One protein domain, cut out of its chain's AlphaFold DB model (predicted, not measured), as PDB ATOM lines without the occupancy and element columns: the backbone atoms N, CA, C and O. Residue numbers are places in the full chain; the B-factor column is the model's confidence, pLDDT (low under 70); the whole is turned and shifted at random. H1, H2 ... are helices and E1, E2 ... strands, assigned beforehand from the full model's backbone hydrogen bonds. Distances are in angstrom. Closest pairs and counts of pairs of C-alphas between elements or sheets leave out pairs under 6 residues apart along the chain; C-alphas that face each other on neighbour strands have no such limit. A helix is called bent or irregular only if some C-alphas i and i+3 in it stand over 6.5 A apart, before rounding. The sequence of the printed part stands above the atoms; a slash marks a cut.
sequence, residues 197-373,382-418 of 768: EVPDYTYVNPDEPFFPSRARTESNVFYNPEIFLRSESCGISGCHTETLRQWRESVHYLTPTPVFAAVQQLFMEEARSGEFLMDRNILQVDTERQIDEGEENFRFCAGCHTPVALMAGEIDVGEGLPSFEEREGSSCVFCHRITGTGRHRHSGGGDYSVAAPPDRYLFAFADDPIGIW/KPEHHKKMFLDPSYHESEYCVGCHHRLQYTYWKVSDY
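This is residues 197 to 373 and 382 to 418 of the 768 residues of the protein "Cytochrome c domain-containing protein" of Gemmatimonadetes bacterium (UniProt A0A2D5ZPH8). A loop-rich body has the short helices H4 and H5 at its core, with the small hairpin of E1 and E2 and the kinked helix H11, whose residues 399 to 404 pack on that hairpin. H3 and the loop of residues 274 to 297 lie toward one end of the longest axis, and H1, H2, H8 and H9 toward the other. The printed part has 214 residues with eleven named helices and two named strands, in the order H1 to H7, E1, E2, H8 to H11; the sheet E1 - E2 is antiparallel. The class is mostly helix, though under half of the residues are in named elements. The whole is compact, with a radius of gyration of the C-alphas of 18.2 A and spans of 60 by 46 by 34 A.

Residues 197 to 231 hold no named element, but residues 216 to 217 pair, parallel, with residues 353 to 354 of E2, residues 352 to 354. H1, residues 232 to 236, touches H2, residues 241 to 249, closest at the C-alphas of Gly 235 and Thr 241, 4.3 A. H3, residues 258 to 273, touches no helix but is near H4, residues 298 to 305, with 5 pairs of C-alphas within 10 A. H4 touches H5, residues 307 to 311, closest at the C-alphas of Ala 302 and Leu 310, 5.9 A. H6, residues 324 to 327, is close to H5 but not clearly touching, closest at the C-alphas of Val 308 and Arg 327, 6.4 A. H7, residues 332 to 335, is likewise close to H5 but not clearly touching, closest at the C-alphas of Val 308 and Phe 334, 7.0 A. E1, residues 338 to 341, and E2 form an antiparallel hairpin; N 339 and O 353 are 2.8 A apart, within hydrogen-bond range. H8, residues 369 to 373, touches no helix. H9, residues 384 to 390, is close to H7 but not clearly touching, closest at the C-alphas of Val 333 and Phe 390, 7.6 A. H10, residues 393 to 396, is near E1. The closest C-alphas of E1 and H11, residues 398 to 413, are those of Thr 341 and Gly 403, 5.4 A. Every O i to N i+4 pair is within hydrogen-bond range in H1, H2, H5, H8 and H9, against 11 of 12 in H3, 3 of 4 in H4 and 4 of 12 in H11, which has 6 of 13 O i to N i+3 pairs within range; H6, H7 and H10 are too short for an i+4 pair.

H1 begins at C-alpha 232, (-28.464, 100.349, -38.916). H2 is 12.8 A long, H3 22.9 A, H4 9.8 A and H9 10.3 A. H11 is irregular, with C-alphas 404 and 407 8.7 A apart, and ends at C-alpha 413, (-54.743, 114.380, -24.568).

The C-alphas farthest apart, those of Asp 279 and Ile 370, are 60.8 A apart. Residues 374 to 381 are not printed, and C-alphas 373 and 382 are 14.4 A apart across this cut. The links H3 to H4, H5 to H6 and E2 to H8 are long. The mean pLDDT of the printed part is 82.4; residues 273 to 297 and 342 to 348 are under 70.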
ATOM      1  N   GLU A 197     -28.988 120.969 -53.791       89.19
ATOM      2  CA  GLU A 197     -29.911 121.621 -54.713       89.19
ATOM      3  C   GLU A 197     -30.599 120.532 -55.535       89.19
ATOM      4  O   GLU A 197     -29.927 119.642 -56.062       89.19
ATOM      5  N   VAL A 198     -31.925 120.603 -55.644       88.31
ATOM      6  CA  VAL A 198     -32.724 119.672 -56.448       88.31
ATOM      7  C   VAL A 198     -33.084 120.382 -57.755       88.31
ATOM      8  O   VAL A 198     -33.878 121.327 -57.732       88.31
ATOM      9  N   PRO A 199     -32.466 120.006 -58.891       85.38
ATOM     10  CA  PRO A 199     -32.772 120.618 -60.178       85.38
ATOM     11  C   PRO A 199     -34.222 120.336 -60.566       85.38
ATOM     12  O   PRO A 199     -34.718 119.243 -60.318       85.38
ATOM     13  N   ASP A 200     -34.867 121.307 -61.210       84.94
ATOM     14  CA  ASP A 200     -36.209 121.164 -61.787       84.94
ATOM     15  C   ASP A 200     -37.335 120.817 -60.782       84.94
ATOM     16  O   ASP A 200     -38.419 120.428 -61.207       84.94
ATOM     17  N   TYR A 201     -37.121 121.018 -59.472       86.19
ATOM     18  CA  TYR A 201     -38.144 120.809 -58.436       86.19
ATOM     19  C   TYR A 201     -39.329 121.774 -58.581       86.19
ATOM     20  O   TYR A 201     -39.149 122.992 -58.728       86.19
ATOM     21  N   THR A 202     -40.551 121.252 -58.469       85.38
ATOM     22  CA  THR A 202     -41.770 122.046 -58.656       85.38
ATOM     23  C   THR A 202     -42.211 122.734 -57.358       85.38
ATOM     24  O   THR A 202     -42.790 122.132 -56.448       85.38
ATOM     25  N   TYR A 203     -41.987 124.046 -57.266       82.38
ATOM     26  CA  TYR A 203     -42.432 124.858 -56.131       82.38
ATOM     27  C   TYR A 203     -43.890 125.295 -56.291       82.38
ATOM     28  O   TYR A 203     -44.200 126.156 -57.111       82.38
ATOM     29  N   VAL A 204     -44.770 124.755 -55.445       76.31
ATOM     30  CA  VAL A 204     -46.171 125.209 -55.325       76.31
ATOM     31  C   VAL A 204     -46.231 126.570 -54.639       76.31
ATOM     32  O   VAL A 204     -46.957 127.467 -55.055       76.31
ATOM     33  N   ASN A 205     -45.410 126.739 -53.600       76.44
ATOM     34  CA  ASN A 205     -45.177 128.004 -52.925       76.44
ATOM     35  C   ASN A 205     -43.658 128.277 -52.906       76.44
ATOM     36  O   ASN A 205     -42.918 127.456 -52.360       76.44
ATOM     37  N   PRO A 206     -43.174 129.398 -53.481       77.19
ATOM     38  CA  PRO A 206     -41.742 129.697 -53.576       77.19
ATOM     39  C   PRO A 206     -40.989 129.704 -52.240       77.19
ATOM     40  O   PRO A 206     -39.800 129.401 -52.217       77.19
ATOM     41  N   ASP A 207     -41.672 130.032 -51.138       81.06
ATOM     42  CA  ASP A 207     -41.057 130.153 -49.811       81.06
ATOM     43  C   ASP A 207     -41.185 128.869 -48.960       81.06
ATOM     44  O   ASP A 207     -40.611 128.784 -47.872       81.06
ATOM     45  N   GLU A 208     -41.931 127.863 -49.438       83.31
ATOM     46  CA  GLU A 208     -42.251 126.631 -48.704       83.31
ATOM     47  C   GLU A 208     -42.004 125.388 -49.587       83.31
ATOM     48  O   GLU A 208     -42.934 124.884 -50.222       83.31
ATOM     49  N   PRO A 209     -40.768 124.848 -49.627       86.50
ATOM     50  CA  PRO A 209     -40.411 123.736 -50.518       86.50
ATOM     51  C   PRO A 209     -41.225 122.463 -50.258       86.50
ATOM     52  O   PRO A 209     -41.490 121.700 -51.182       86.50
ATOM     53  N   PHE A 210     -41.646 122.238 -49.014       88.38
ATOM     54  CA  PHE A 210     -42.345 121.019 -48.599       88.38
ATOM     55  C   PHE A 210     -43.869 121.146 -48.628       88.38
ATOM     56  O   PHE A 210     -44.562 120.179 -48.307       88.38
ATOM     57  N   PHE A 211     -44.406 122.309 -49.015       83.94
ATOM     58  CA  PHE A 211     -45.848 122.524 -49.097       83.94
ATOM     59  C   PHE A 211     -46.503 121.444 -49.972       83.94
ATOM     60  O   PHE A 211     -45.984 121.167 -51.062       83.94
ATOM     61  N   PRO A 212     -47.641 120.852 -49.550       77.00
ATOM     62  CA  PRO A 212     -48.508 121.148 -48.389       77.00
ATOM     63  C   PRO A 212     -48.083 120.622 -47.009       77.00
ATOM     64  O   PRO A 212     -48.761 120.919 -46.021       77.00
ATOM     65  N   SER A 213     -47.000 119.847 -46.903       84.75
ATOM     66  CA  SER A 213     -46.458 119.508 -45.587       84.75
ATOM     67  C   SER A 213     -46.002 120.767 -44.864       84.75
ATOM     68  O   SER A 213     -45.483 121.706 -45.468       84.75
ATOM     69  N   ARG A 214     -46.158 120.767 -43.542       85.62
ATOM     70  CA  ARG A 214     -45.655 121.836 -42.671       85.62
ATOM     71  C   ARG A 214     -44.231 121.589 -42.186       85.62
ATOM     72  O   ARG A 214     -43.763 122.308 -41.299       85.62
ATOM     73  N   ALA A 215     -43.568 120.586 -42.753       89.69
ATOM     74  CA  ALA A 215     -42.208 120.237 -42.406       89.69
ATOM     75  C   ALA A 215     -41.263 121.383 -42.780       89.69
ATOM     76  O   ALA A 215     -41.484 122.104 -43.754       89.69
ATOM     77  N   ARG A 216     -40.221 121.585 -41.973       90.19
ATOM     78  CA  ARG A 216     -39.238 122.653 -42.173       90.19
ATOM     79  C   ARG A 216     -37.828 122.152 -41.938       90.19
ATOM     80  O   ARG A 216     -37.587 121.297 -41.087       90.19
ATOM     81  N   THR A 217     -36.898 122.788 -42.632       90.88
ATOM     82  CA  THR A 217     -35.461 122.701 -42.372       90.88
ATOM     83  C   THR A 217     -34.957 124.048 -41.856       90.88
ATOM     84  O   THR A 217     -35.656 125.057 -41.974       90.88
ATOM     85  N   GLU A 218     -33.763 124.099 -41.263       81.31
ATOM     86  CA  GLU A 218     -33.223 125.337 -40.661       81.31
ATOM     87  C   GLU A 218     -33.172 126.527 -41.640       81.31
ATOM     88  O   GLU A 218     -33.355 127.672 -41.221       81.31
ATOM     89  N   SER A 219     -32.983 126.246 -42.935       80.50
ATOM     90  CA  SER A 219     -32.820 127.249 -43.997       80.50
ATOM     91  C   SER A 219     -33.807 127.085 -45.166       80.50
ATOM     92  O   SER A 219     -33.581 127.680 -46.215       80.50
ATOM     93  N   ASN A 220     -34.876 126.285 -45.024       83.06
ATOM     94  CA  ASN A 220     -35.777 125.900 -46.132       83.06
ATOM     95  C   ASN A 220     -35.032 125.326 -47.359       83.06
ATOM     96  O   ASN A 220     -35.404 125.552 -48.508       83.06
ATOM     97  N   VAL A 221     -33.964 124.579 -47.097       87.56
ATOM     98  CA  VAL A 221     -33.148 123.862 -48.086       87.56
ATOM     99  C   VAL A 221     -33.435 122.366 -48.026       87.56
ATOM    100  O   VAL A 221     -33.894 121.866 -46.993       87.56
ATOM    101  N   PHE A 222     -33.130 121.657 -49.110       92.62
ATOM    102  CA  PHE A 222     -33.147 120.198 -49.130       92.62
ATOM    103  C   PHE A 222     -31.878 119.637 -48.498       92.62
ATOM    104  O   PHE A 222     -30.790 120.207 -48.624       92.62
ATOM    105  N   TYR A 223     -32.018 118.498 -47.835       93.56
ATOM    106  CA  TYR A 223     -30.905 117.785 -47.231       93.56
ATOM    107  C   TYR A 223     -30.511 116.564 -48.047       93.56
ATOM    108  O   TYR A 223     -31.342 115.915 -48.673       93.56
ATOM    109  N   ASN A 224     -29.229 116.216 -48.006       92.31
ATOM    110  CA  ASN A 224     -28.770 114.961 -48.577       92.31
ATOM    111  C   ASN A 224     -29.403 113.783 -47.807       92.31
ATOM    112  O   ASN A 224     -29.238 113.703 -46.587       92.31
ATOM    113  N   PRO A 225     -30.102 112.845 -48.464       91.69
ATOM    114  CA  PRO A 225     -30.736 111.734 -47.759       91.69
ATOM    115  C   PRO A 225     -29.720 110.880 -46.986       91.69
ATOM    116  O   PRO A 225     -30.016 110.422 -45.883       91.69
ATOM    117  N   GLU A 226     -28.485 110.727 -47.479       89.69
ATOM    118  CA  GLU A 226     -27.454 109.902 -46.832       89.69
ATOM    119  C   GLU A 226     -27.146 110.336 -45.393       89.69
ATOM    120  O   GLU A 226     -26.807 109.495 -44.558       89.69
ATOM    121  N   ILE A 227     -27.297 111.629 -45.069       89.88
ATOM    122  CA  ILE A 227     -27.034 112.135 -43.717       89.88
ATOM    123  C   ILE A 227     -28.180 111.864 -42.734       89.88
ATOM    124  O   ILE A 227     -27.995 112.100 -41.542       89.88
ATOM    125  N   PHE A 228     -29.330 111.365 -43.190       91.06
ATOM    126  CA  PHE A 228     -30.462 110.949 -42.351       91.06
ATOM    127  C   PHE A 228     -30.726 109.442 -42.393       91.06
ATOM    128  O   PHE A 228     -31.417 108.926 -41.518       91.06
ATOM    129  N   LEU A 229     -30.169 108.735 -43.371       89.62
ATOM    130  CA  LEU A 229     -30.249 107.282 -43.481       89.62
ATOM    131  C   LEU A 229     -29.164 106.589 -42.635       89.62
ATOM    132  O   LEU A 229     -28.398 107.227 -41.898       89.62
ATOM    133  N   ARG A 230     -29.079 105.262 -42.782       88.00
ATOM    134  CA  ARG A 230     -28.124 104.366 -42.118       88.00
ATOM    135  C   ARG A 230     -28.408 104.221 -40.626       88.00
ATOM    136  O   ARG A 230     -27.470 104.122 -39.830       88.00
ATOM    137  N   SER A 231     -29.682 104.135 -40.245       92.06
ATOM    138  CA  SER A 231     -30.098 103.829 -38.866       92.06
ATOM    139  C   SER A 231     -29.476 102.527 -38.349       92.06
ATOM    140  O   SER A 231     -29.149 102.405 -37.171       92.06
ATOM    141  N   GLU A 232     -29.189 101.579 -39.245       90.12
ATOM    142  CA  GLU A 232     -28.464 100.349 -38.916       90.12
ATOM    143  C   GLU A 232     -27.094 100.593 -38.251       90.12
ATOM    144  O   GLU A 232     -26.681  99.811 -37.392       90.12
ATOM    145  N   SER A 233     -26.405 101.697 -38.568       89.44
ATOM    146  CA  SER A 233     -25.107 102.040 -37.961       89.44
ATOM    147  C   SER A 233     -25.186 102.239 -36.438       89.44
ATOM    148  O   SER A 233     -24.215 101.952 -35.724       89.44
ATOM    149  N   CYS A 234     -26.354 102.633 -35.920       91.19
ATOM    150  CA  CYS A 234     -26.613 102.765 -34.488       91.19
ATOM    151  C   CYS A 234     -26.537 101.408 -33.762       91.19
ATOM    152  O   CYS A 234     -26.073 101.347 -32.621       91.19
ATOM    153  N   GLY A 235     -26.930 100.314 -34.428       88.44
ATOM    154  CA  GLY A 235     -26.937  98.964 -33.853       88.44
ATOM    155  C   GLY A 235     -25.778  98.066 -34.298       88.44
ATOM    156  O   GLY A 235     -25.249  97.335 -33.469       88.44
ATOM    157  N   ILE A 236     -25.298  98.145 -35.550       80.94
ATOM    158  CA  ILE A 236     -24.178  97.314 -36.058       80.94
ATOM    159  C   ILE A 236     -22.877  97.542 -35.278       80.94
ATOM    160  O   ILE A 236     -22.053  96.637 -35.134       80.94
ATOM    161  N   SER A 237     -22.694  98.743 -34.729       78.50
ATOM    162  CA  SER A 237     -21.579  99.049 -33.832       78.50
ATOM    163  C   SER A 237     -21.678  98.313 -32.483       78.50
ATOM    164  O   SER A 237     -20.724  98.326 -31.706       78.50
ATOM    165  N   GLY A 238     -22.783  97.623 -32.193       83.50
ATOM    166  CA  GLY A 238     -23.063  96.969 -30.915       83.50
ATOM    167  C   GLY A 238     -23.296  97.973 -29.787       83.50
ATOM    168  O   GLY A 238     -22.877  97.714 -28.660       83.50
ATOM    169  N   CYS A 239     -23.835  99.153 -30.118       89.62
ATOM    170  CA  CYS A 239     -24.196 100.190 -29.155       89.62
ATOM    171  C   CYS A 239     -25.695 100.145 -28.837       89.62
ATOM    172  O   CYS A 239     -26.041  99.953 -27.677       89.62
ATOM    173  N   HIS A 240     -26.559 100.274 -29.849       94.44
ATOM    174  CA  HIS A 240     -28.017 100.319 -29.688       94.44
ATOM    175  C   HIS A 240     -28.717  99.116 -30.337       94.44
ATOM    176  O   HIS A 240     -29.593  99.282 -31.187       94.44
ATOM    177  N   THR A 241     -28.273  97.898 -30.013       94.00
ATOM    178  CA  THR A 241     -28.718  96.667 -30.688       94.00
ATOM    179  C   THR A 241     -30.202  96.391 -30.448       94.00
ATOM    180  O   THR A 241     -30.957  96.228 -31.409       94.00
ATOM    181  N   GLU A 242     -30.633  96.384 -29.182       94.44
ATOM    182  CA  GLU A 242     -32.033  96.122 -28.827       94.44
ATOM    183  C   GLU A 242     -32.951  97.254 -29.306       94.44
ATOM    184  O   GLU A 242     -33.985  96.986 -29.912       94.44
ATOM    185  N   THR A 243     -32.540  98.517 -29.143       95.69
ATOM    186  CA  THR A 243     -33.289  99.672 -29.666       95.69
ATOM    187  C   THR A 243     -33.487  99.589 -31.186       95.69
ATOM    188  O   THR A 243     -34.596  99.792 -31.679       95.69
ATOM    189  N   LEU A 244     -32.438  99.243 -31.949       95.38
ATOM    190  CA  LEU A 244     -32.529  99.085 -33.406       95.38
ATOM    191  C   LEU A 244     -33.510  97.969 -33.791       95.38
ATOM    192  O   LEU A 244     -34.274  98.122 -34.744       95.38
ATOM    193  N   ARG A 245     -33.484  96.847 -33.065       94.31
ATOM    194  CA  ARG A 245     -34.396  95.720 -33.289       94.31
ATOM    195  C   ARG A 245     -35.851  96.128 -33.060       94.31
ATOM    196  O   ARG A 245     -36.684  95.902 -33.930       94.31
ATOM    197  N   GLN A 246     -36.126  96.791 -31.936       95.06
ATOM    198  CA  GLN A 246     -37.446  97.324 -31.584       95.06
ATOM    199  C   GLN A 246     -37.982  98.287 -32.643       95.06
ATOM    200  O   GLN A 246     -39.111  98.142 -33.108       95.06
ATOM    201  N   TRP A 247     -37.153  99.244 -33.067       95.25
ATOM    202  CA  TRP A 247     -37.527 100.220 -34.086       95.25
ATOM    203  C   TRP A 247     -37.813  99.564 -35.444       95.25
ATOM    204  O   TRP A 247     -38.806  99.915 -36.078       95.25
ATOM    205  N   ARG A 248     -37.023  98.566 -35.871       93.69
ATOM    206  CA  ARG A 248     -37.266  97.813 -37.122       93.69
ATOM    207  C   ARG A 248     -38.590  97.043 -37.127       93.69
ATOM    208  O   ARG A 248     -39.131  96.764 -38.191       93.69
ATOM    209  N   GLU A 249     -39.109  96.690 -35.958       93.06
ATOM    210  CA  GLU A 249     -40.412  96.031 -35.809       93.06
ATOM    211  C   GLU A 249     -41.575  97.041 -35.704       93.06
ATOM    212  O   GLU A 249     -42.747  96.660 -35.761       93.06
ATOM    213  N   SER A 250     -41.269  98.336 -35.563       93.81
ATOM    214  CA  SER A 250     -42.256  99.402 -35.387       93.81
ATOM    215  C   SER A 250     -42.893  99.852 -36.706       93.81
ATOM    216  O   SER A 250     -42.304  99.781 -37.788       93.81
ATOM    217  N   VAL A 251     -44.090 100.434 -36.607       91.56
ATOM    218  CA  VAL A 251     -44.757 101.081 -37.751       91.56
ATOM    219  C   VAL A 251     -44.017 102.352 -38.198       91.56
ATOM    220  O   VAL A 251     -44.155 102.741 -39.352       91.56
ATOM    221  N   HIS A 252     -43.206 102.974 -37.331       92.75
ATOM    222  CA  HIS A 252     -42.378 104.128 -37.698       92.75
ATOM    223  C   HIS A 252     -41.271 103.771 -38.693       92.75
ATOM    224  O   HIS A 252     -40.958 104.587 -39.554       92.75
ATOM    225  N   TYR A 253     -40.704 102.565 -38.610       92.88
ATOM    226  CA  TYR A 253     -39.809 102.063 -39.652       92.88
ATOM    227  C   TYR A 253     -40.604 101.566 -40.858       92.88
ATOM    228  O   TYR A 253     -40.330 101.979 -41.973       92.88
ATOM    229  N   LEU A 254     -41.626 100.732 -40.641       91.19
ATOM    230  CA  LEU A 254     -42.367 100.027 -41.700       91.19
ATOM    231  C   LEU A 254     -43.365 100.909 -42.478       91.19
ATOM    232  O   LEU A 254     -44.292 100.395 -43.110       91.19
ATOM    233  N   THR A 255     -43.217 102.231 -42.410       85.12
ATOM    234  CA  THR A 255     -44.021 103.180 -43.180       85.12
ATOM    235  C   THR A 255     -43.269 103.621 -44.442       85.12
ATOM    236  O   THR A 255     -42.104 104.002 -44.337       85.12
ATOM    237  N   PRO A 256     -43.907 103.606 -45.628       82.25
ATOM    238  CA  PRO A 256     -45.310 103.295 -45.900       82.25
ATOM    239  C   PRO A 256     -45.550 101.782 -46.043       82.25
ATOM    240  O   PRO A 256     -44.717 101.040 -46.552       82.25
ATOM    241  N   THR A 257     -46.718 101.313 -45.598       86.25
ATOM    242  CA  THR A 257     -47.092  99.886 -45.666       86.25
ATOM    243  C   THR A 257     -47.754  99.537 -47.010       86.25
ATOM    244  O   THR A 257     -48.319 100.427 -47.646       86.25
ATOM    245  N   PRO A 258     -47.814  98.256 -47.425       88.12
ATOM    246  CA  PRO A 258     -48.547  97.855 -48.632       88.12
ATOM    247  C   PRO A 258     -50.030  98.256 -48.602       88.12
ATOM    248  O   PRO A 258     -50.602  98.658 -49.610       88.12
ATOM    249  N   VAL A 259     -50.650  98.223 -47.422       88.56
ATOM    250  CA  VAL A 259     -52.038  98.666 -47.224       88.56
ATOM    251  C   VAL A 259     -52.180 100.177 -47.447       88.56
ATOM    252  O   VAL A 259     -53.159 100.627 -48.035       88.56
ATOM    253  N   PHE A 260     -51.182 100.965 -47.038       86.94
ATOM    254  CA  PHE A 260     -51.124 102.396 -47.343       86.94
ATOM    255  C   PHE A 260     -50.913 102.651 -48.844       86.94
ATOM    256  O   PHE A 260     -51.519 103.565 -49.399       86.94
ATOM    257  N   ALA A 261     -50.115 101.823 -49.524       86.44
ATOM    258  CA  ALA A 261     -49.893 101.941 -50.965       86.44
ATOM    259  C   ALA A 261     -51.200 101.809 -51.777       86.44
ATOM    260  O   ALA A 261     -51.367 102.508 -52.775       86.44
ATOM    261  N   ALA A 262     -52.170 101.016 -51.301       88.44
ATOM    262  CA  ALA A 262     -53.510 100.941 -51.896       88.44
ATOM    263  C   ALA A 262     -54.278 102.272 -51.816       88.44
ATOM    264  O   ALA A 262     -54.893 102.700 -52.795       88.44
ATOM    265  N   VAL A 263     -54.206 102.955 -50.671       86.38
ATOM    266  CA  VAL A 263     -54.798 104.291 -50.479       86.38
ATOM    267  C   VAL A 263     -54.103 105.315 -51.372       86.38
ATOM    268  O   VAL A 263     -54.761 106.122 -52.023       86.38
ATOM    269  N   GLN A 264     -52.773 105.259 -51.441       82.31
ATOM    270  CA  GLN A 264     -51.981 106.120 -52.312       82.31
ATOM    271  C   GLN A 264     -52.348 105.934 -53.789       82.31
ATOM    272  O   GLN A 264     -52.556 106.928 -54.484       82.31
ATOM    273  N   GLN A 265     -52.473 104.698 -54.274       83.75
ATOM    274  CA  GLN A 265     -52.888 104.458 -55.655       83.75
ATOM    275  C   GLN A 265     -54.287 105.023 -55.920       83.75
ATOM    276  O   GLN A 265     -54.477 105.713 -56.921       83.75
ATOM    277  N   LEU A 266     -55.243 104.784 -55.016       84.25
ATOM    278  CA  LEU A 266     -56.597 105.320 -55.150       84.25
ATOM    279  C   LEU A 266     -56.588 106.853 -55.217       84.25
ATOM    280  O   LEU A 266     -57.235 107.435 -56.085       84.25
ATOM    281  N   PHE A 267     -55.814 107.500 -54.343       79.81
ATOM    282  CA  PHE A 267     -55.630 108.945 -54.372       79.81
ATOM    283  C   PHE A 267     -55.109 109.421 -55.738       79.81
ATOM    284  O   PHE A 267     -55.671 110.349 -56.315       79.81
ATOM    285  N   MET A 268     -54.068 108.775 -56.283       76.50
ATOM    286  CA  MET A 268     -53.489 109.137 -57.588       76.50
ATOM    287  C   MET A 268     -54.494 109.003 -58.728       76.50
ATOM    288  O   MET A 268     -54.545 109.854 -59.616       76.50
ATOM    289  N   GLU A 269     -55.265 107.919 -58.738       79.06
ATOM    290  CA  GLU A 269     -56.269 107.661 -59.768       79.06
ATOM    291  C   GLU A 269     -57.378 108.713 -59.737       79.06
ATOM    292  O   GLU A 269     -57.732 109.265 -60.781       79.06
ATOM    293  N   GLU A 270     -57.877 109.044 -58.545       77.12
ATOM    294  CA  GLU A 270     -58.908 110.066 -58.372       77.12
ATOM    295  C   GLU A 270     -58.385 111.482 -58.661       77.12
ATOM    296  O   GLU A 270     -59.116 112.306 -59.211       77.12
ATOM    297  N   ALA A 271     -57.129 111.784 -58.310       70.62
ATOM    298  CA  ALA A 271     -56.525 113.082 -58.604       70.62
ATOM    299  C   ALA A 271     -56.397 113.268 -60.124       70.62
ATOM    300  O   ALA A 271     -56.864 114.263 -60.676       70.62
ATOM    301  N   ARG A 272     -55.887 112.253 -60.834       71.19
ATOM    302  CA  ARG A 272     -55.754 112.269 -62.302       71.19
ATOM    303  C   ARG A 272     -57.090 112.335 -63.039       71.19
ATOM    304  O   ARG A 272     -57.143 112.874 -64.143       71.19
ATOM    305  N   SER A 273     -58.159 111.761 -62.482       67.81
ATOM    306  CA  SER A 273     -59.481 111.789 -63.122       67.81
ATOM    307  C   SER A 273     -60.138 113.173 -63.065       67.81
ATOM    308  O   SER A 273     -61.062 113.441 -63.833       67.81
ATOM    309  N   GLY A 274     -59.671 114.059 -62.175       58.81
ATOM    310  CA  GLY A 274     -60.222 115.400 -61.975       58.81
ATOM    311  C   GLY A 274     -61.634 115.426 -61.386       58.81
ATOM    312  O   GLY A 274     -62.222 116.499 -61.247       58.81
ATOM    313  N   GLU A 275     -62.182 114.265 -61.016       52.09
ATOM    314  CA  GLU A 275     -63.582 114.086 -60.616       52.09
ATOM    315  C   GLU A 275     -63.910 114.781 -59.280       52.09
ATOM    316  O   GLU A 275     -65.052 115.180 -59.060       52.09
ATOM    317  N   PHE A 276     -62.906 115.019 -58.422       53.97
ATOM    318  CA  PHE A 276     -63.049 115.803 -57.185       53.97
ATOM    319  C   PHE A 276     -62.353 117.178 -57.208       53.97
ATOM    320  O   PHE A 276     -62.603 117.985 -56.310       53.97
ATOM    321  N   LEU A 277     -61.506 117.457 -58.212       48.84
ATOM    322  CA  LEU A 277     -60.695 118.683 -58.300       48.84
ATOM    323  C   LEU A 277     -61.515 119.916 -58.728       48.84
ATOM    324  O   LEU A 277     -61.199 121.042 -58.365       48.84
ATOM    325  N   MET A 278     -62.605 119.711 -59.472       40.62
ATOM    326  CA  MET A 278     -63.352 120.793 -60.138       40.62
ATOM    327  C   MET A 278     -64.222 121.668 -59.209       40.62
ATOM    328  O   MET A 278     -64.735 122.687 -59.667       40.62
ATOM    329  N   ASP A 279     -64.406 121.301 -57.934       41.84
ATOM    330  CA  ASP A 279     -65.317 122.007 -57.004       41.84
ATOM    331  C   ASP A 279     -64.732 122.192 -55.584       41.84
ATOM    332  O   ASP A 279     -65.438 122.533 -54.630       41.84
ATOM    333  N   ARG A 280     -63.436 121.902 -55.381       46.81
ATOM    334  CA  ARG A 280     -62.856 121.799 -54.033       46.81
ATOM    335  C   ARG A 280     -61.475 122.444 -53.939       46.81
ATOM    336  O   ARG A 280     -60.556 122.052 -54.626       46.81
ATOM    337  N   ASN A 281     -61.317 123.323 -52.951       46.78
ATOM    338  CA  ASN A 281     -60.035 123.578 -52.289       46.78
ATOM    339  C   ASN A 281     -59.653 122.276 -51.563       46.78
ATOM    340  O   ASN A 281     -60.225 121.986 -50.504       46.78
ATOM    341  N   ILE A 282     -58.830 121.441 -52.199       46.75
ATOM    342  CA  ILE A 282     -58.760 119.983 -51.982       46.75
ATOM    343  C   ILE A 282     -58.178 119.578 -50.624       46.75
ATOM    344  O   ILE A 282     -58.562 118.555 -50.068       46.75
ATOM    345  N   LEU A 283     -57.331 120.409 -50.033       48.12
ATOM    346  CA  LEU A 283     -56.913 120.274 -48.644       48.12
ATOM    347  C   LEU A 283     -56.761 121.689 -48.098       48.12
ATOM    348  O   LEU A 283     -55.902 122.449 -48.545       48.12
ATOM    349  N   GLN A 284     -57.626 122.078 -47.164       48.97
ATOM    350  CA  GLN A 284     -57.449 123.344 -46.468       48.97
ATOM    351  C   GLN A 284     -56.404 123.121 -45.376       48.97
ATOM    352  O   GLN A 284     -56.736 122.708 -44.267       48.97
ATOM    353  N   VAL A 285     -55.129 123.344 -45.711       49.59
ATOM    354  CA  VAL A 285     -54.028 123.249 -44.740       49.59
ATOM    355  C   VAL A 285     -54.289 124.254 -43.610       49.59
ATOM    356  O   VAL A 285     -54.206 123.904 -42.434       49.59
ATOM    357  N   ASP A 286     -54.706 125.475 -43.960       51.69
ATOM    358  CA  ASP A 286     -55.268 126.486 -43.057       51.69
ATOM    359  C   ASP A 286     -56.168 127.484 -43.818       51.69
ATOM    360  O   ASP A 286     -56.451 127.315 -45.004       51.69
ATOM    361  N   THR A 287     -56.651 128.528 -43.137       47.12
ATOM    362  CA  THR A 287     -57.561 129.541 -43.699       47.12
ATOM    363  C   THR A 287     -57.040 130.243 -44.957       47.12
ATOM    364  O   THR A 287     -57.855 130.809 -45.684       47.12
ATOM    365  N   GLU A 288     -55.734 130.203 -45.230       43.28
ATOM    366  CA  GLU A 288     -55.076 130.960 -46.300       43.28
ATOM    367  C   GLU A 288     -54.427 130.071 -47.378       43.28
ATOM    368  O   GLU A 288     -53.984 130.593 -48.398       43.28
ATOM    369  N   ARG A 289     -54.393 128.741 -47.197       53.78
ATOM    370  CA  ARG A 289     -53.644 127.808 -48.062       53.78
ATOM    371  C   ARG A 289     -54.535 126.724 -48.663       53.78
ATOM    372  O   ARG A 289     -55.235 126.017 -47.932       53.78
ATOM    373  N   GLN A 290     -54.496 126.592 -49.987       54.19
ATOM    374  CA  GLN A 290     -55.325 125.673 -50.772       54.19
ATOM    375  C   GLN A 290     -54.442 124.877 -51.734       54.19
ATOM    376  O   GLN A 290     -53.386 125.347 -52.146       54.19
ATOM    377  N   ILE A 291     -54.863 123.649 -52.019       55.84
ATOM    378  CA  ILE A 291     -54.244 122.771 -53.010       55.84
ATOM    379  C   ILE A 291     -55.232 122.704 -54.161       55.84
ATOM    380  O   ILE A 291     -56.395 122.363 -53.921       55.84
ATOM    381  N   ASP A 292     -54.772 123.066 -55.355       52.78
ATOM    382  CA  ASP A 292     -55.633 123.333 -56.509       52.78
ATOM    383  C   ASP A 292     -55.620 122.179 -57.530       52.78
ATOM    384  O   ASP A 292     -56.647 121.913 -58.154       52.78
ATOM    385  N   GLU A 293     -54.504 121.448 -57.670       55.84
ATOM    386  CA  GLU A 293     -54.334 120.392 -58.690       55.84
ATOM    387  C   GLU A 293     -54.287 118.972 -58.100       55.84
ATOM    388  O   GLU A 293     -54.599 117.995 -58.775       55.84
ATOM    389  N   GLY A 294     -53.964 118.837 -56.813       56.91
ATOM    390  CA  GLY A 294     -54.069 117.588 -56.062       56.91
ATOM    391  C   GLY A 294     -52.875 116.648 -56.217       56.91
ATOM    392  O   GLY A 294     -52.650 115.835 -55.325       56.91
ATOM    393  N   GLU A 295     -52.066 116.789 -57.266       59.66
ATOM    394  CA  GLU A 295     -50.824 116.026 -57.459       59.66
ATOM    395  C   GLU A 295     -49.735 116.387 -56.432       59.66
ATOM    396  O   GLU A 295     -48.803 115.615 -56.207       59.66
ATOM    397  N   GLU A 296     -49.875 117.518 -55.737       65.81
ATOM    398  CA  GLU A 296     -48.924 117.995 -54.727       65.81
ATOM    399  C   GLU A 296     -49.225 117.434 -53.326       65.81
ATOM    400  O   GLU A 296     -48.428 117.573 -52.397       65.81
ATOM    401  N   ASN A 297     -50.363 116.747 -53.163       67.25
ATOM    402  CA  ASN A 297     -50.833 116.227 -51.879       67.25
ATOM    403  C   ASN A 297     -49.912 115.176 -51.248       67.25
ATOM    404  O   ASN A 297     -49.908 115.048 -50.023       67.25
ATOM    405  N   PHE A 298     -49.096 114.444 -52.017       76.75
ATOM    406  CA  PHE A 298     -48.237 113.412 -51.422       76.75
ATOM    407  C   PHE A 298     -47.176 113.962 -50.488       76.75
ATOM    408  O   PHE A 298     -46.785 113.257 -49.560       76.75
ATOM    409  N   ARG A 299     -46.773 115.227 -50.638       83.50
ATOM    410  CA  ARG A 299     -45.863 115.857 -49.677       83.50
ATOM    411  C   ARG A 299     -46.485 115.910 -48.282       83.50
ATOM    412  O   ARG A 299     -45.782 115.669 -47.306       83.50
ATOM    413  N   PHE A 300     -47.803 116.124 -48.171       80.31
ATOM    414  CA  PHE A 300     -48.515 116.081 -46.887       80.31
ATOM    415  C   PHE A 300     -48.366 114.712 -46.211       80.31
ATOM    416  O   PHE A 300     -47.996 114.642 -45.040       80.31
ATOM    417  N   CYS A 301     -48.587 113.627 -46.961       82.12
ATOM    418  CA  CYS A 301     -48.402 112.259 -46.476       82.12
ATOM    419  C   CYS A 301     -46.930 111.966 -46.147       82.12
ATOM    420  O   CYS A 301     -46.625 111.432 -45.078       82.12
ATOM    421  N   ALA A 302     -46.013 112.356 -47.036       87.69
ATOM    422  CA  ALA A 302     -44.575 112.155 -46.892       87.69
ATOM    423  C   ALA A 302     -44.021 112.826 -45.633       87.69
ATOM    424  O   ALA A 302     -43.091 112.300 -45.028       87.69
ATOM    425  N   GLY A 303     -44.638 113.931 -45.197       88.44
ATOM    426  CA  GLY A 303     -44.294 114.620 -43.957       88.44
ATOM    427  C   GLY A 303     -44.315 113.713 -42.730       88.44
ATOM    428  O   GLY A 303     -43.513 113.917 -41.829       88.44
ATOM    429  N   CYS A 304     -45.161 112.685 -42.695       87.25
ATOM    430  CA  CYS A 304     -45.206 111.735 -41.579       87.25
ATOM    431  C   CYS A 304     -44.708 110.336 -41.970       87.25
ATOM    432  O   CYS A 304     -44.141 109.636 -41.136       87.25
ATOM    433  N   HIS A 305     -44.925 109.913 -43.219       88.62
ATOM    434  CA  HIS A 305     -44.719 108.523 -43.634       88.62
ATOM    435  C   HIS A 305     -43.348 108.234 -44.255       88.62
ATOM    436  O   HIS A 305     -42.884 107.106 -44.141       88.62
ATOM    437  N   THR A 306     -42.713 109.219 -44.898       91.00
ATOM    438  CA  THR A 306     -41.378 109.099 -45.522       91.00
ATOM    439  C   THR A 306     -40.615 110.425 -45.429       91.00
ATOM    440  O   THR A 306     -40.231 111.008 -46.453       91.00
ATOM    441  N   PRO A 307     -40.412 110.959 -44.215       92.44
ATOM    442  CA  PRO A 307     -39.913 112.316 -44.042       92.44
ATOM    443  C   PRO A 307     -38.509 112.530 -44.620       92.44
ATOM    444  O   PRO A 307     -38.220 113.612 -45.119       92.44
ATOM    445  N   VAL A 308     -37.647 111.507 -44.634       93.69
ATOM    446  CA  VAL A 308     -36.305 111.615 -45.237       93.69
ATOM    447  C   VAL A 308     -36.384 111.893 -46.742       93.69
ATOM    448  O   VAL A 308     -35.658 112.748 -47.243       93.69
ATOM    449  N   ALA A 309     -37.301 111.228 -47.454       92.50
ATOM    450  CA  ALA A 309     -37.515 111.449 -48.884       92.50
ATOM    451  C   ALA A 309     -38.079 112.847 -49.172       92.50
ATOM    452  O   ALA A 309     -37.656 113.511 -50.118       92.50
ATOM    453  N   LEU A 310     -38.991 113.323 -48.313       92.31
ATOM    454  CA  LEU A 310     -39.512 114.687 -48.395       92.31
ATOM    455  C   LEU A 310     -38.380 115.712 -48.243       92.31
ATOM    456  O   LEU A 310     -38.254 116.608 -49.072       92.31
ATOM    457  N   MET A 311     -37.524 115.549 -47.229       92.06
ATOM    458  CA  MET A 311     -36.396 116.454 -46.969       92.06
ATOM    459  C   MET A 311     -35.333 116.431 -48.064       92.06
ATOM    460  O   MET A 311     -34.631 117.423 -48.245       92.06
ATOM    461  N   ALA A 312     -35.226 115.326 -48.799       91.88
ATOM    462  CA  ALA A 312     -34.343 115.191 -49.950       91.88
ATOM    463  C   ALA A 312     -34.920 115.783 -51.248       91.88
ATOM    464  O   ALA A 312     -34.222 115.819 -52.257       91.88
ATOM    465  N   GLY A 313     -36.175 116.250 -51.234       90.44
ATOM    466  CA  GLY A 313     -36.859 116.770 -52.421       90.44
ATOM    467  C   GLY A 313     -37.184 115.695 -53.456       90.44
ATOM    468  O   GLY A 313     -37.365 116.006 -54.627       90.44
ATOM    469  N   GLU A 314     -37.258 114.431 -53.036       90.12
ATOM    470  CA  GLU A 314     -37.580 113.300 -53.915       90.12
ATOM    471  C   GLU A 314     -39.090 113.142 -54.147       90.12
ATOM    472  O   GLU A 314     -39.502 112.445 -55.068       90.12
ATOM    473  N   ILE A 315     -39.917 113.791 -53.321       87.62
ATOM    474  CA  ILE A 315     -41.381 113.789 -53.432       87.62
ATOM    475  C   ILE A 315     -41.824 115.049 -54.183       87.62
ATOM    476  O   ILE A 315     -42.287 116.027 -53.581       87.62
ATOM    477  N   ASP A 316     -41.624 115.050 -55.501       83.56
ATOM    478  CA  ASP A 316     -42.120 116.122 -56.366       83.56
ATOM    479  C   ASP A 316     -43.592 115.898 -56.784       83.56
ATOM    480  O   ASP A 316     -44.228 114.912 -56.405       83.56
ATOM    481  N   VAL A 317     -44.172 116.850 -57.512       74.12
ATOM    482  CA  VAL A 317     -45.560 116.791 -57.991       74.12
ATOM    483  C   VAL A 317     -45.781 115.546 -58.855       74.12
ATOM    484  O   VAL A 317     -45.057 115.307 -59.818       74.12
ATOM    485  N   GLY A 318     -46.792 114.748 -58.497       70.38
ATOM    486  CA  GLY A 318     -47.150 113.516 -59.205       70.38
ATOM    487  C   GLY A 318     -46.338 112.275 -58.807       70.38
ATOM    488  O   GLY A 318     -46.682 111.173 -59.250       70.38
ATOM    489  N   GLU A 319     -45.322 112.424 -57.953       78.94
ATOM    490  CA  GLU A 319     -44.513 111.314 -57.446       78.94
ATOM    491  C   GLU A 319     -45.170 110.605 -56.249       78.94
ATOM    492  O   GLU A 319     -45.918 111.186 -55.457       78.94
ATOM    493  N   GLY A 320     -44.893 109.303 -56.137       76.81
ATOM    494  CA  GLY A 320     -45.363 108.456 -55.041       76.81
ATOM    495  C   GLY A 320     -44.459 108.508 -53.805       76.81
ATOM    496  O   GLY A 320     -43.437 109.187 -53.785       76.81
ATOM    497  N   LEU A 321     -44.817 107.753 -52.762       84.25
ATOM    498  CA  LEU A 321     -43.947 107.588 -51.601       84.25
ATOM    499  C   LEU A 321     -42.991 106.422 -51.882       84.25
ATOM    500  O   LEU A 321     -43.456 105.359 -52.303       84.25
ATOM    501  N   PRO A 322     -41.681 106.584 -51.643       86.75
ATOM    502  CA  PRO A 322     -40.734 105.489 -51.752       86.75
ATOM    503  C   PRO A 322     -40.984 104.446 -50.662       86.75
ATOM    504  O   PRO A 322     -41.640 104.703 -49.649       86.75
ATOM    505  N   SER A 323     -40.426 103.259 -50.873       85.19
ATOM    506  CA  SER A 323     -40.526 102.165 -49.911       85.19
ATOM    507  C   SER A 323     -39.734 102.453 -48.628       85.19
ATOM    508  O   SER A 323     -38.777 103.240 -48.613       85.19
ATOM    509  N   PHE A 324     -40.107 101.795 -47.530       86.00
ATOM    510  CA  PHE A 324     -39.380 101.948 -46.273       86.00
ATOM    511  C   PHE A 324     -37.986 101.305 -46.328       86.00
ATOM    512  O   PHE A 324     -37.075 101.753 -45.636       86.00
ATOM    513  N   GLU A 325     -37.776 100.298 -47.177       86.62
ATOM    514  CA  GLU A 325     -36.463  99.700 -47.417       86.62
ATOM    515  C   GLU A 325     -35.488 100.706 -48.039       86.62
ATOM    516  O   GLU A 325     -34.297 100.691 -47.730       86.62
ATOM    517  N   GLU A 326     -35.989 101.605 -48.890       85.38
ATOM    518  CA  GLU A 326     -35.178 102.618 -49.568       85.38
ATOM    519  C   GLU A 326     -34.916 103.854 -48.705       85.38
ATOM    520  O   GLU A 326     -33.889 104.517 -48.891       85.38
ATOM    521  N   ARG A 327     -35.857 104.216 -47.819       89.12
ATOM    522  CA  ARG A 327     -35.842 105.507 -47.104       89.12
ATOM    523  C   ARG A 327     -36.037 105.441 -45.590       89.12
ATOM    524  O   ARG A 327     -36.137 106.485 -44.957       89.12
ATOM    525  N   GLU A 328     -36.024 104.244 -45.011       90.56
ATOM    526  CA  GLU A 328     -36.098 103.976 -43.565       90.56
ATOM    527  C   GLU A 328     -37.350 104.530 -42.856       90.56
ATOM    528  O   GLU A 328     -37.331 104.684 -41.635       90.56
ATOM    529  N   GLY A 329     -38.427 104.833 -43.591       90.06
ATOM    530  CA  GLY A 329     -39.626 105.461 -43.030       90.06
ATOM    531  C   GLY A 329     -39.265 106.699 -42.198       90.06
ATOM    532  O   GLY A 329     -38.710 107.671 -42.716       90.06
ATOM    533  N   SER A 330     -39.538 106.643 -40.892       92.12
ATOM    534  CA  SER A 330     -39.001 107.574 -39.890       92.12
ATOM    535  C   SER A 330     -37.698 107.030 -39.288       92.12
ATOM    536  O   SER A 330     -37.711 106.277 -38.310       92.12
ATOM    537  N   SER A 331     -36.567 107.420 -39.886       93.88
ATOM    538  CA  SER A 331     -35.228 106.975 -39.479       93.88
ATOM    539  C   SER A 331     -34.848 107.423 -38.061       93.88
ATOM    540  O   SER A 331     -35.336 108.442 -37.560       93.88
ATOM    541  N   CYS A 332     -33.912 106.710 -37.419       93.50
ATOM    542  CA  CYS A 332     -33.405 107.088 -36.094       93.50
ATOM    543  C   CYS A 332     -32.856 108.519 -36.108       93.50
ATOM    544  O   CYS A 332     -33.169 109.329 -35.240       93.50
ATOM    545  N   VAL A 333     -32.054 108.850 -37.123       93.00
ATOM    546  CA  VAL A 333     -31.435 110.174 -37.239       93.00
ATOM    547  C   VAL A 333     -32.490 111.245 -37.474       93.00
ATOM    548  O   VAL A 333     -32.365 112.320 -36.905       93.00
ATOM    549  N   PHE A 334     -33.525 110.970 -38.271       93.25
ATOM    550  CA  PHE A 334     -34.616 111.915 -38.481       93.25
ATOM    551  C   PHE A 334     -35.297 112.273 -37.155       93.25
ATOM    552  O   PHE A 334     -35.306 113.448 -36.787       93.25
ATOM    553  N   CYS A 335     -35.774 111.278 -36.398       92.56
ATOM    554  CA  CYS A 335     -36.411 111.514 -35.100       92.56
ATOM    555  C   CYS A 335     -35.461 112.260 -34.148       92.56
ATOM    556  O   CYS A 335     -35.802 113.320 -33.616       92.56
ATOM    557  N   HIS A 336     -34.221 111.788 -34.013       93.62
ATOM    558  CA  HIS A 336     -33.228 112.389 -33.122       93.62
ATOM    559  C   HIS A 336     -32.667 113.745 -33.601       93.62
ATOM    560  O   HIS A 336     -31.784 114.315 -32.958       93.62
ATOM    561  N   ARG A 337     -33.151 114.284 -34.726       92.56
ATOM    562  CA  ARG A 337     -32.767 115.601 -35.255       92.56
ATOM    563  C   ARG A 337     -33.942 116.553 -35.468       92.56
ATOM    564  O   ARG A 337     -33.744 117.650 -35.997       92.56
ATOM    565  N   ILE A 338     -35.136 116.182 -35.012       92.00
ATOM    566  CA  ILE A 338     -36.232 117.133 -34.829       92.00
ATOM    567  C   ILE A 338     -35.815 118.134 -33.744       92.00
ATOM    568  O   ILE A 338     -35.463 117.741 -32.635       92.00
ATOM    569  N   THR A 339     -35.834 119.425 -34.075       89.25
ATOM    570  CA  THR A 339     -35.438 120.536 -33.189       89.25
ATOM    571  C   THR A 339     -36.622 121.333 -32.650       89.25
ATOM    572  O   THR A 339     -36.450 122.233 -31.832       89.25
ATOM    573  N   GLY A 340     -37.831 121.035 -33.120       87.06
ATOM    574  CA  GLY A 340     -39.052 121.625 -32.594       87.06
ATOM    575  C   GLY A 340     -40.287 121.168 -33.352       87.06
ATOM    576  O   GLY A 340     -40.210 120.761 -34.511       87.06
ATOM    577  N   THR A 341     -41.436 121.268 -32.699       86.25
ATOM    578  CA  THR A 341     -42.737 120.826 -33.207       86.25
ATOM    579  C   THR A 341     -43.814 121.865 -32.898       86.25
ATOM    580  O   THR A 341     -43.617 122.771 -32.088       86.25
ATOM    581  N   GLY A 342     -44.955 121.769 -33.582       69.38
ATOM    582  CA  GLY A 342     -46.189 122.439 -33.162       69.38
ATOM    583  C   GLY A 342     -46.151 123.975 -33.169       69.38
ATOM    584  O   GLY A 342     -46.823 124.621 -32.361       69.38
ATOM    585  N   ARG A 343     -45.365 124.588 -34.067       66.94
ATOM    586  CA  ARG A 343     -45.176 126.051 -34.133       66.94
ATOM    587  C   ARG A 343     -46.459 126.793 -34.518       66.94
ATOM    588  O   ARG A 343     -46.631 127.954 -34.137       66.94
ATOM    589  N   HIS A 344     -47.353 126.161 -35.278       59.78
ATOM    590  CA  HIS A 344     -48.619 126.768 -35.682       59.78
ATOM    591  C   HIS A 344     -49.751 126.415 -34.706       59.78
ATOM    592  O   HIS A 344     -49.840 125.298 -34.202       59.78
ATOM    593  N   ARG A 345     -50.667 127.362 -34.451       46.69
ATOM    594  CA  ARG A 345     -51.920 127.059 -33.739       46.69
ATOM    595  C   ARG A 345     -52.723 126.061 -34.591       46.69
ATOM    596  O   ARG A 345     -52.983 126.365 -35.750       46.69
ATOM    597  N   HIS A 346     -53.123 124.920 -34.017       54.69
ATOM    598  CA  HIS A 346     -53.850 123.810 -34.675       54.69
ATOM    599  C   HIS A 346     -53.008 122.892 -35.595       54.69
ATOM    600  O   HIS A 346     -53.479 122.427 -36.636       54.69
ATOM    601  N   SER A 347     -51.756 122.630 -35.242       60.69
ATOM    602  CA  SER A 347     -50.756 122.029 -36.126       60.69
ATOM    603  C   SER A 347     -50.722 120.497 -36.164       60.69
ATOM    604  O   SER A 347     -50.123 119.866 -35.311       60.69
ATOM    605  N   GLY A 348     -51.269 119.905 -37.233       64.00
ATOM    606  CA  GLY A 348     -50.876 118.585 -37.761       64.00
ATOM    607  C   GLY A 348     -50.338 118.696 -39.196       64.00
ATOM    608  O   GLY A 348     -50.270 119.808 -39.728       64.00
ATOM    609  N   GLY A 349     -49.991 117.568 -39.829       74.00
ATOM    610  CA  GLY A 349     -49.510 117.531 -41.224       74.00
ATOM    611  C   GLY A 349     -47.994 117.683 -41.384       74.00
ATOM    612  O   GLY A 349     -47.533 118.325 -42.329       74.00
ATOM    613  N   GLY A 350     -47.222 117.153 -40.431       83.38
ATOM    614  CA  GLY A 350     -45.765 117.248 -40.411       83.38
ATOM    615  C   GLY A 350     -45.246 118.583 -39.877       83.38
ATOM    616  O   GLY A 350     -44.216 119.047 -40.343       83.38
ATOM    617  N   ASP A 351     -45.940 119.244 -38.938       88.25
ATOM    618  CA  ASP A 351     -45.477 120.529 -38.375       88.25
ATOM    619  C   ASP A 351     -44.322 120.336 -37.383       88.25
ATOM    620  O   ASP A 351     -44.485 120.409 -36.161       88.25
ATOM    621  N   TYR A 352     -43.142 120.089 -37.932       90.00
ATOM    622  CA  TYR A 352     -41.893 119.966 -37.207       90.00
ATOM    623  C   TYR A 352     -40.762 120.656 -37.975       90.00
ATOM    624  O   TYR A 352     -40.844 120.912 -39.178       90.00
ATOM    625  N   SER A 353     -39.693 120.976 -37.258       91.06
ATOM    626  CA  SER A 353     -38.445 121.479 -37.819       91.06
ATOM    627  C   SER A 353     -37.355 120.437 -37.601       91.06
ATOM    628  O   SER A 353     -37.215 119.922 -36.492       91.06
ATOM    629  N   VAL A 354     -36.579 120.140 -38.639       92.00
ATOM    630  CA  VAL A 354     -35.432 119.229 -38.574       92.00
ATOM    631  C   VAL A 354     -34.159 120.000 -38.869       92.00
ATOM    632  O   VAL A 354     -34.115 120.816 -39.789       92.00
ATOM    633  N   ALA A 355     -33.115 119.717 -38.101       90.88
ATOM    634  CA  ALA A 355     -31.779 120.223 -38.367       90.88
ATOM    635  C   ALA A 355     -30.899 119.127 -38.954       90.88
ATOM    636  O   ALA A 355     -30.915 117.987 -38.484       90.88
ATOM    637  N   ALA A 356     -30.048 119.480 -39.914       88.69
ATOM    638  CA  ALA A 356     -28.994 118.569 -40.328       88.69
ATOM    639  C   ALA A 356     -28.166 118.148 -39.093       88.69
ATOM    640  O   ALA A 356     -27.898 118.973 -38.206       88.69
ATOM    641  N   PRO A 357     -27.782 116.867 -38.969       83.88
ATOM    642  CA  PRO A 357     -26.780 116.480 -37.993       83.88
ATOM    643  C   PRO A 357     -25.507 117.346 -38.142       83.88
ATOM    644  O   PRO A 357     -25.088 117.606 -39.274       83.88
ATOM    645  N   PRO A 358     -24.880 117.797 -37.033       82.00
ATOM    646  CA  PRO A 358     -23.530 118.368 -37.061       82.00
ATOM    647  C   PRO A 358     -22.494 117.349 -37.573       82.00
ATOM    648  O   PRO A 358     -22.849 116.227 -37.935       82.00
ATOM    649  N   ASP A 359     -21.211 117.722 -37.598       82.19
ATOM    650  CA  ASP A 359     -20.136 116.827 -38.054       82.19
ATOM    651  C   ASP A 359     -20.189 115.489 -37.309       82.19
ATOM    652  O   ASP A 359     -20.190 115.439 -36.071       82.19
ATOM    653  N   ARG A 360     -20.272 114.389 -38.064       87.00
ATOM    654  CA  ARG A 360     -20.303 113.045 -37.491       87.00
ATOM    655  C   ARG A 360     -18.885 112.613 -37.141       87.00
ATOM    656  O   ARG A 360     -17.902 113.079 -37.709       87.00
ATOM    657  N   TYR A 361     -18.778 111.658 -36.219       90.94
ATOM    658  CA  TYR A 361     -17.495 111.017 -35.945       90.94
ATOM    659  C   TYR A 361     -16.882 110.450 -37.224       90.94
ATOM    660  O   TYR A 361     -17.592 109.901 -38.072       90.94
ATOM    661  N   LEU A 362     -15.553 110.520 -37.323       90.94
ATOM    662  CA  LEU A 362     -14.819 109.920 -38.435       90.94
ATOM    663  C   LEU A 362     -15.276 108.473 -38.661       90.94
ATOM    664  O   LEU A 362     -15.547 107.730 -37.711       90.94
ATOM    665  N   PHE A 363     -15.341 108.081 -39.931       90.25
ATOM    666  CA  PHE A 363     -15.773 106.754 -40.378       90.25
ATOM    667  C   PHE A 363     -17.262 106.440 -40.134       90.25
ATOM    668  O   PHE A 363     -17.648 105.280 -40.218       90.25
ATOM    669  N   ALA A 364     -18.121 107.440 -39.888       87.94
ATOM    670  CA  ALA A 364     -19.567 107.223 -39.713       87.94
ATOM    671  C   ALA A 364     -20.265 106.598 -40.938       87.94
ATOM    672  O   ALA A 364     -21.301 105.953 -40.800       87.94
ATOM    673  N   PHE A 365     -19.689 106.774 -42.127       87.69
ATOM    674  CA  PHE A 365     -20.188 106.221 -43.390       87.69
ATOM    675  C   PHE A 365     -19.383 105.004 -43.871       87.69
ATOM    676  O   PHE A 365     -19.523 104.584 -45.014       87.69
ATOM    677  N   ALA A 366     -18.500 104.453 -43.032       88.25
ATOM    678  CA  ALA A 366     -17.709 103.287 -43.396       88.25
ATOM    679  C   ALA A 366     -18.506 101.990 -43.189       88.25
ATOM    680  O   ALA A 366     -19.104 101.784 -42.135       88.25
ATOM    681  N   ASP A 367     -18.452 101.102 -44.180       87.44
ATOM    682  CA  ASP A 367     -19.076  99.769 -44.137       87.44
ATOM    683  C   ASP A 367     -18.068  98.652 -43.828       87.44
ATOM    684  O   ASP A 367     -18.438  97.508 -43.560       87.44
ATOM    685  N   ASP A 368     -16.769  98.957 -43.869       91.81
ATOM    686  CA  ASP A 368     -15.733  97.977 -43.582       91.81
ATOM    687  C   ASP A 368     -15.548  97.772 -42.062       91.81
ATOM    688  O   ASP A 368     -15.700  98.713 -41.273       91.81
ATOM    689  N   PRO A 369     -15.156  96.564 -41.610       92.19
ATOM    690  CA  PRO A 369     -15.030  96.266 -40.183       92.19
ATOM    691  C   PRO A 369     -14.058  97.174 -39.417       92.19
ATOM    692  O   PRO A 369     -14.226  97.368 -38.212       92.19
ATOM    693  N   ILE A 370     -13.026  97.708 -40.082       92.94
ATOM    694  CA  ILE A 370     -12.040  98.582 -39.437       92.94
ATOM    695  C   ILE A 370     -12.654  99.966 -39.238       92.94
ATOM    696  O   ILE A 370     -12.555 100.505 -38.139       92.94
ATOM    697  N   GLY A 371     -13.315 100.516 -40.257       91.88
ATOM    698  CA  GLY A 371     -14.039 101.782 -40.172       91.88
ATOM    699  C   GLY A 371     -15.121 101.771 -39.091       91.88
ATOM    700  O   GLY A 371     -15.134 102.659 -38.240       91.88
ATOM    701  N   ILE A 372     -15.944 100.717 -39.039       91.88
ATOM    702  CA  ILE A 372     -16.975 100.539 -37.999       91.88
ATOM    703  C   ILE A 372     -16.343 100.499 -36.602       91.88
ATOM    704  O   ILE A 372     -16.810 101.169 -35.679       91.88
ATOM    705  N   TRP A 373     -15.250  99.746 -36.431       92.12
ATOM    706  CA  TRP A 373     -14.542  99.680 -35.152       92.12
ATOM    707  C   TRP A 373     -13.932 101.030 -34.752       92.12
ATOM    708  O   TRP A 373     -14.014 101.410 -33.583       92.12
ATOM    709  N   LYS A 382     -15.037 109.333 -26.264       91.94
ATOM    710  CA  LYS A 382     -15.524 110.690 -25.980       91.94
ATOM    711  C   LYS A 382     -17.012 110.799 -26.343       91.94
ATOM    712  O   LYS A 382     -17.305 111.357 -27.386       91.94
ATOM    713  N   PRO A 383     -17.964 110.271 -25.556       91.00
ATOM    714  CA  PRO A 383     -19.379 110.191 -25.949       91.00
ATOM    715  C   PRO A 383     -20.148 111.521 -25.887       91.00
ATOM    716  O   PRO A 383     -21.326 111.561 -26.242       91.00
ATOM    717  N   GLU A 384     -19.544 112.603 -25.391       90.19
ATOM    718  CA  GLU A 384     -20.240 113.870 -25.135       90.19
ATOM    719  C   GLU A 384     -20.761 114.535 -26.417       90.19
ATOM    720  O   GLU A 384     -21.926 114.935 -26.447       90.19
ATOM    721  N   HIS A 385     -19.964 114.562 -27.492       91.38
ATOM    722  CA  HIS A 385     -20.403 115.094 -28.792       91.38
ATOM    723  C   HIS A 385     -21.560 114.268 -29.367       91.38
ATOM    724  O   HIS A 385     -22.562 114.828 -29.803       91.38
ATOM    725  N   HIS A 386     -21.487 112.932 -29.275       91.88
ATOM    726  CA  HIS A 386     -22.574 112.039 -29.700       91.88
ATOM    727  C   HIS A 386     -23.884 112.315 -28.944       91.88
ATOM    728  O   HIS A 386     -24.946 112.414 -29.553       91.88
ATOM    729  N   LYS A 387     -23.815 112.492 -27.620       89.50
ATOM    730  CA  LYS A 387     -24.988 112.830 -26.804       89.50
ATOM    731  C   LYS A 387     -25.583 114.173 -27.200       89.50
ATOM    732  O   LYS A 387     -26.786 114.262 -27.375       89.50
ATOM    733  N   LYS A 388     -24.759 115.205 -27.378       88.00
ATOM    734  CA  LYS A 388     -25.245 116.532 -27.781       88.00
ATOM    735  C   LYS A 388     -25.878 116.531 -29.176       88.00
ATOM    736  O   LYS A 388     -26.773 117.320 -29.453       88.00
ATOM    737  N   MET A 389     -25.403 115.652 -30.053       87.75
ATOM    738  CA  MET A 389     -25.893 115.513 -31.418       87.75
ATOM    739  C   MET A 389     -27.299 114.909 -31.500       87.75
ATOM    740  O   MET A 389     -28.070 115.314 -32.370       87.75
ATOM    741  N   PHE A 390     -27.617 113.952 -30.624       90.06
ATOM    742  CA  PHE A 390     -28.824 113.125 -30.735       90.06
ATOM    743  C   PHE A 390     -29.724 113.123 -29.498       90.06
ATOM    744  O   PHE A 390     -30.731 112.430 -29.516       90.06
ATOM    745  N   LEU A 391     -29.381 113.820 -28.413       87.94
ATOM    746  CA  LEU A 391     -30.247 113.946 -27.240       87.94
ATOM    747  C   LEU A 391     -30.807 115.360 -27.151       87.94
ATOM    748  O   LEU A 391     -30.051 116.319 -26.998       87.94
ATOM    749  N   ASP A 392     -32.132 115.450 -27.166       86.81
ATOM    750  CA  ASP A 392     -32.885 116.670 -26.916       86.81
ATOM    751  C   ASP A 392     -33.825 116.456 -25.713       86.81
ATOM    752  O   ASP A 392     -34.462 115.403 -25.618       86.81
ATOM    753  N   PRO A 393     -33.916 117.409 -24.768       85.94
ATOM    754  CA  PRO A 393     -34.831 117.299 -23.633       85.94
ATOM    755  C   PRO A 393     -36.305 117.133 -24.025       85.94
ATOM    756  O   PRO A 393     -37.042 116.484 -23.285       85.94
ATOM    757  N   SER A 394     -36.722 117.660 -25.184       86.06
ATOM    758  CA  SER A 394     -38.110 117.589 -25.665       86.06
ATOM    759  C   SER A 394     -38.607 116.163 -25.896       86.06
ATOM    760  O   SER A 394     -39.811 115.937 -25.916       86.06
ATOM    761  N   TYR A 395     -37.722 115.164 -25.996       88.38
ATOM    762  CA  TYR A 395     -38.123 113.761 -26.164       88.38
ATOM    763  C   TYR A 395     -38.933 113.201 -24.997       88.38
ATOM    764  O   TYR A 395     -39.480 112.109 -25.124       88.38
ATOM    765  N   HIS A 396     -38.995 113.908 -23.869       88.06
ATOM    766  CA  HIS A 396     -39.798 113.532 -22.710       88.06
ATOM    767  C   HIS A 396     -41.175 114.209 -22.665       88.06
ATOM    768  O   HIS A 396     -41.935 113.908 -21.757       88.06
ATOM    769  N   GLU A 397     -41.500 115.079 -23.623       90.50
ATOM    770  CA  GLU A 397     -42.740 115.864 -23.657       90.50
ATOM    771  C   GLU A 397     -43.644 115.390 -24.808       90.50
ATOM    772  O   GLU A 397     -43.159 115.129 -25.916       90.50
ATOM    773  N   SER A 398     -44.961 115.296 -24.601       91.44
ATOM    774  CA  SER A 398     -45.917 114.887 -25.648       91.44
ATOM    775  C   SER A 398     -45.909 115.815 -26.864       91.44
ATOM    776  O   SER A 398     -46.245 115.396 -27.978       91.44
ATOM    777  N   GLU A 399     -45.494 117.070 -26.683       88.50
ATOM    778  CA  GLU A 399     -45.255 118.061 -27.729       88.50
ATOM    779  C   GLU A 399     -44.377 117.508 -28.854       88.50
ATOM    780  O   GLU A 399     -44.602 117.819 -30.027       88.50
ATOM    781  N   TYR A 400     -43.418 116.639 -28.534       90.62
ATOM    782  CA  TYR A 400     -42.534 116.019 -29.514       90.62
ATOM    783  C   TYR A 400     -43.292 115.186 -30.564       90.62
ATOM    784  O   TYR A 400     -42.906 115.140 -31.732       90.62
ATOM    785  N   CYS A 401     -44.428 114.588 -30.199       89.81
ATOM    786  CA  CYS A 401     -45.236 113.772 -31.105       89.81
ATOM    787  C   CYS A 401     -46.195 114.605 -31.981       89.81
ATOM    788  O   CYS A 401     -46.716 114.099 -32.979       89.81
ATOM    789  N   VAL A 402     -46.432 115.880 -31.641       87.88
ATOM    790  CA  VAL A 402     -47.482 116.740 -32.232       87.88
ATOM    791  C   VAL A 402     -47.380 116.867 -33.742       87.88
ATOM    792  O   VAL A 402     -48.406 116.814 -34.420       87.88
ATOM    793  N   GLY A 403     -46.161 116.998 -34.276       86.94
ATOM    794  CA  GLY A 403     -45.946 117.219 -35.708       86.94
ATOM    795  C   GLY A 403     -46.681 116.192 -36.578       86.94
ATOM    796  O   GLY A 403     -47.259 116.559 -37.605       86.94
ATOM    797  N   CYS A 404     -46.744 114.941 -36.108       87.50
ATOM    798  CA  CYS A 404     -47.415 113.830 -36.781       87.50
ATOM    799  C   CYS A 404     -48.741 113.411 -36.106       87.50
ATOM    800  O   CYS A 404     -49.675 113.023 -36.804       87.50
ATOM    801  N   HIS A 405     -48.870 113.534 -34.777       89.06
ATOM    802  CA  HIS A 405     -49.986 112.994 -33.974       89.06
ATOM    803  C   HIS A 405     -50.929 114.060 -33.375       89.06
ATOM    804  O   HIS A 405     -51.491 113.886 -32.293       89.06
ATOM    805  N   HIS A 406     -51.140 115.186 -34.062       83.19
ATOM    806  CA  HIS A 406     -51.942 116.289 -33.518       83.19
ATOM    807  C   HIS A 406     -53.456 116.013 -33.402       83.19
ATOM    808  O   HIS A 406     -54.015 116.128 -32.317       83.19
ATOM    809  N   ARG A 407     -54.148 115.707 -34.515       76.38
ATOM    810  CA  ARG A 407     -55.611 115.918 -34.670       76.38
ATOM    811  C   ARG A 407     -56.499 115.129 -33.703       76.38
ATOM    812  O   ARG A 407     -57.476 115.702 -33.229       76.38
ATOM    813  N   LEU A 408     -56.230 113.840 -33.493       77.44
ATOM    814  CA  LEU A 408     -57.111 112.928 -32.743       77.44
ATOM    815  C   LEU A 408     -56.442 112.332 -31.500       77.44
ATOM    816  O   LEU A 408     -57.104 111.680 -30.703       77.44
ATOM    817  N   GLN A 409     -55.141 112.554 -31.333       85.50
ATOM    818  CA  GLN A 409     -54.364 112.061 -30.205       85.50
ATOM    819  C   GLN A 409     -54.008 113.236 -29.296       85.50
ATOM    820  O   GLN A 409     -54.659 113.428 -28.271       85.50
ATOM    821  N   TYR A 410     -53.056 114.078 -29.709       86.62
ATOM    822  CA  TYR A 410     -52.535 115.144 -28.854       86.62
ATOM    823  C   TYR A 410     -53.585 116.190 -28.463       86.62
ATOM    824  O   TYR A 410     -53.630 116.597 -27.310       86.62
ATOM    825  N   THR A 411     -54.457 116.629 -29.376       84.12
ATOM    826  CA  THR A 411     -55.511 117.617 -29.058       84.12
ATOM    827  C   THR A 411     -56.456 117.146 -27.956       84.12
ATOM    828  O   THR A 411     -56.899 117.968 -27.158       84.12
ATOM    829  N   TYR A 412     -56.758 115.848 -27.914       84.38
ATOM    830  CA  TYR A 412     -57.634 115.253 -26.909       84.38
ATOM    831  C   TYR A 412     -56.890 114.911 -25.624       84.38
ATOM    832  O   TYR A 412     -57.456 115.091 -24.552       84.38
ATOM    833  N   TRP A 413     -55.624 114.504 -25.727       88.94
ATOM    834  CA  TRP A 413     -54.743 114.380 -24.568       88.94
ATOM    835  C   TRP A 413     -54.572 115.714 -23.846       88.94
ATOM    836  O   TRP A 413     -54.797 115.789 -22.644       88.94
ATOM    837  N   LYS A 414     -54.307 116.793 -24.586       87.88
ATOM    838  CA  LYS A 414     -54.059 118.136 -24.047       87.88
ATOM    839  C   LYS A 414     -55.212 118.711 -23.220       87.88
ATOM    840  O   LYS A 414     -54.991 119.601 -22.408       87.88
ATOM    841  N   VAL A 415     -56.441 118.266 -23.475       85.12
ATOM    842  CA  VAL A 415     -57.642 118.704 -22.742       85.12
ATOM    843  C   VAL A 415     -58.119 117.668 -21.722       85.12
ATOM    844  O   VAL A 415     -59.209 117.822 -21.178       85.12
ATOM    845  N   SER A 416     -57.344 116.606 -21.507       85.12
ATOM    846  CA  SER A 416     -57.620 115.566 -20.520       85.12
ATOM    847  C   SER A 416     -56.848 115.808 -19.227       85.12
ATOM    848  O   SER A 416     -55.799 116.451 -19.234       85.12
ATOM    849  N   ASP A 417     -57.305 115.169 -18.153       86.94
ATOM    850  CA  ASP A 417     -56.617 115.116 -16.859       86.94
ATOM    851  C   ASP A 417     -55.164 114.617 -16.957       86.94
ATOM    852  O   ASP A 417     -54.339 114.945 -16.112       86.94
ATOM    853  N   TYR A 418     -54.818 113.826 -17.982       89.69
ATOM    854  CA  TYR A 418     -53.457 113.308 -18.158       89.69
ATOM    855  C   TYR A 418     -52.452 114.395 -18.556       89.69
ATOM    856  O   TYR A 418     -51.264 114.238 -18.286       89.69
TER     857      TYR A 418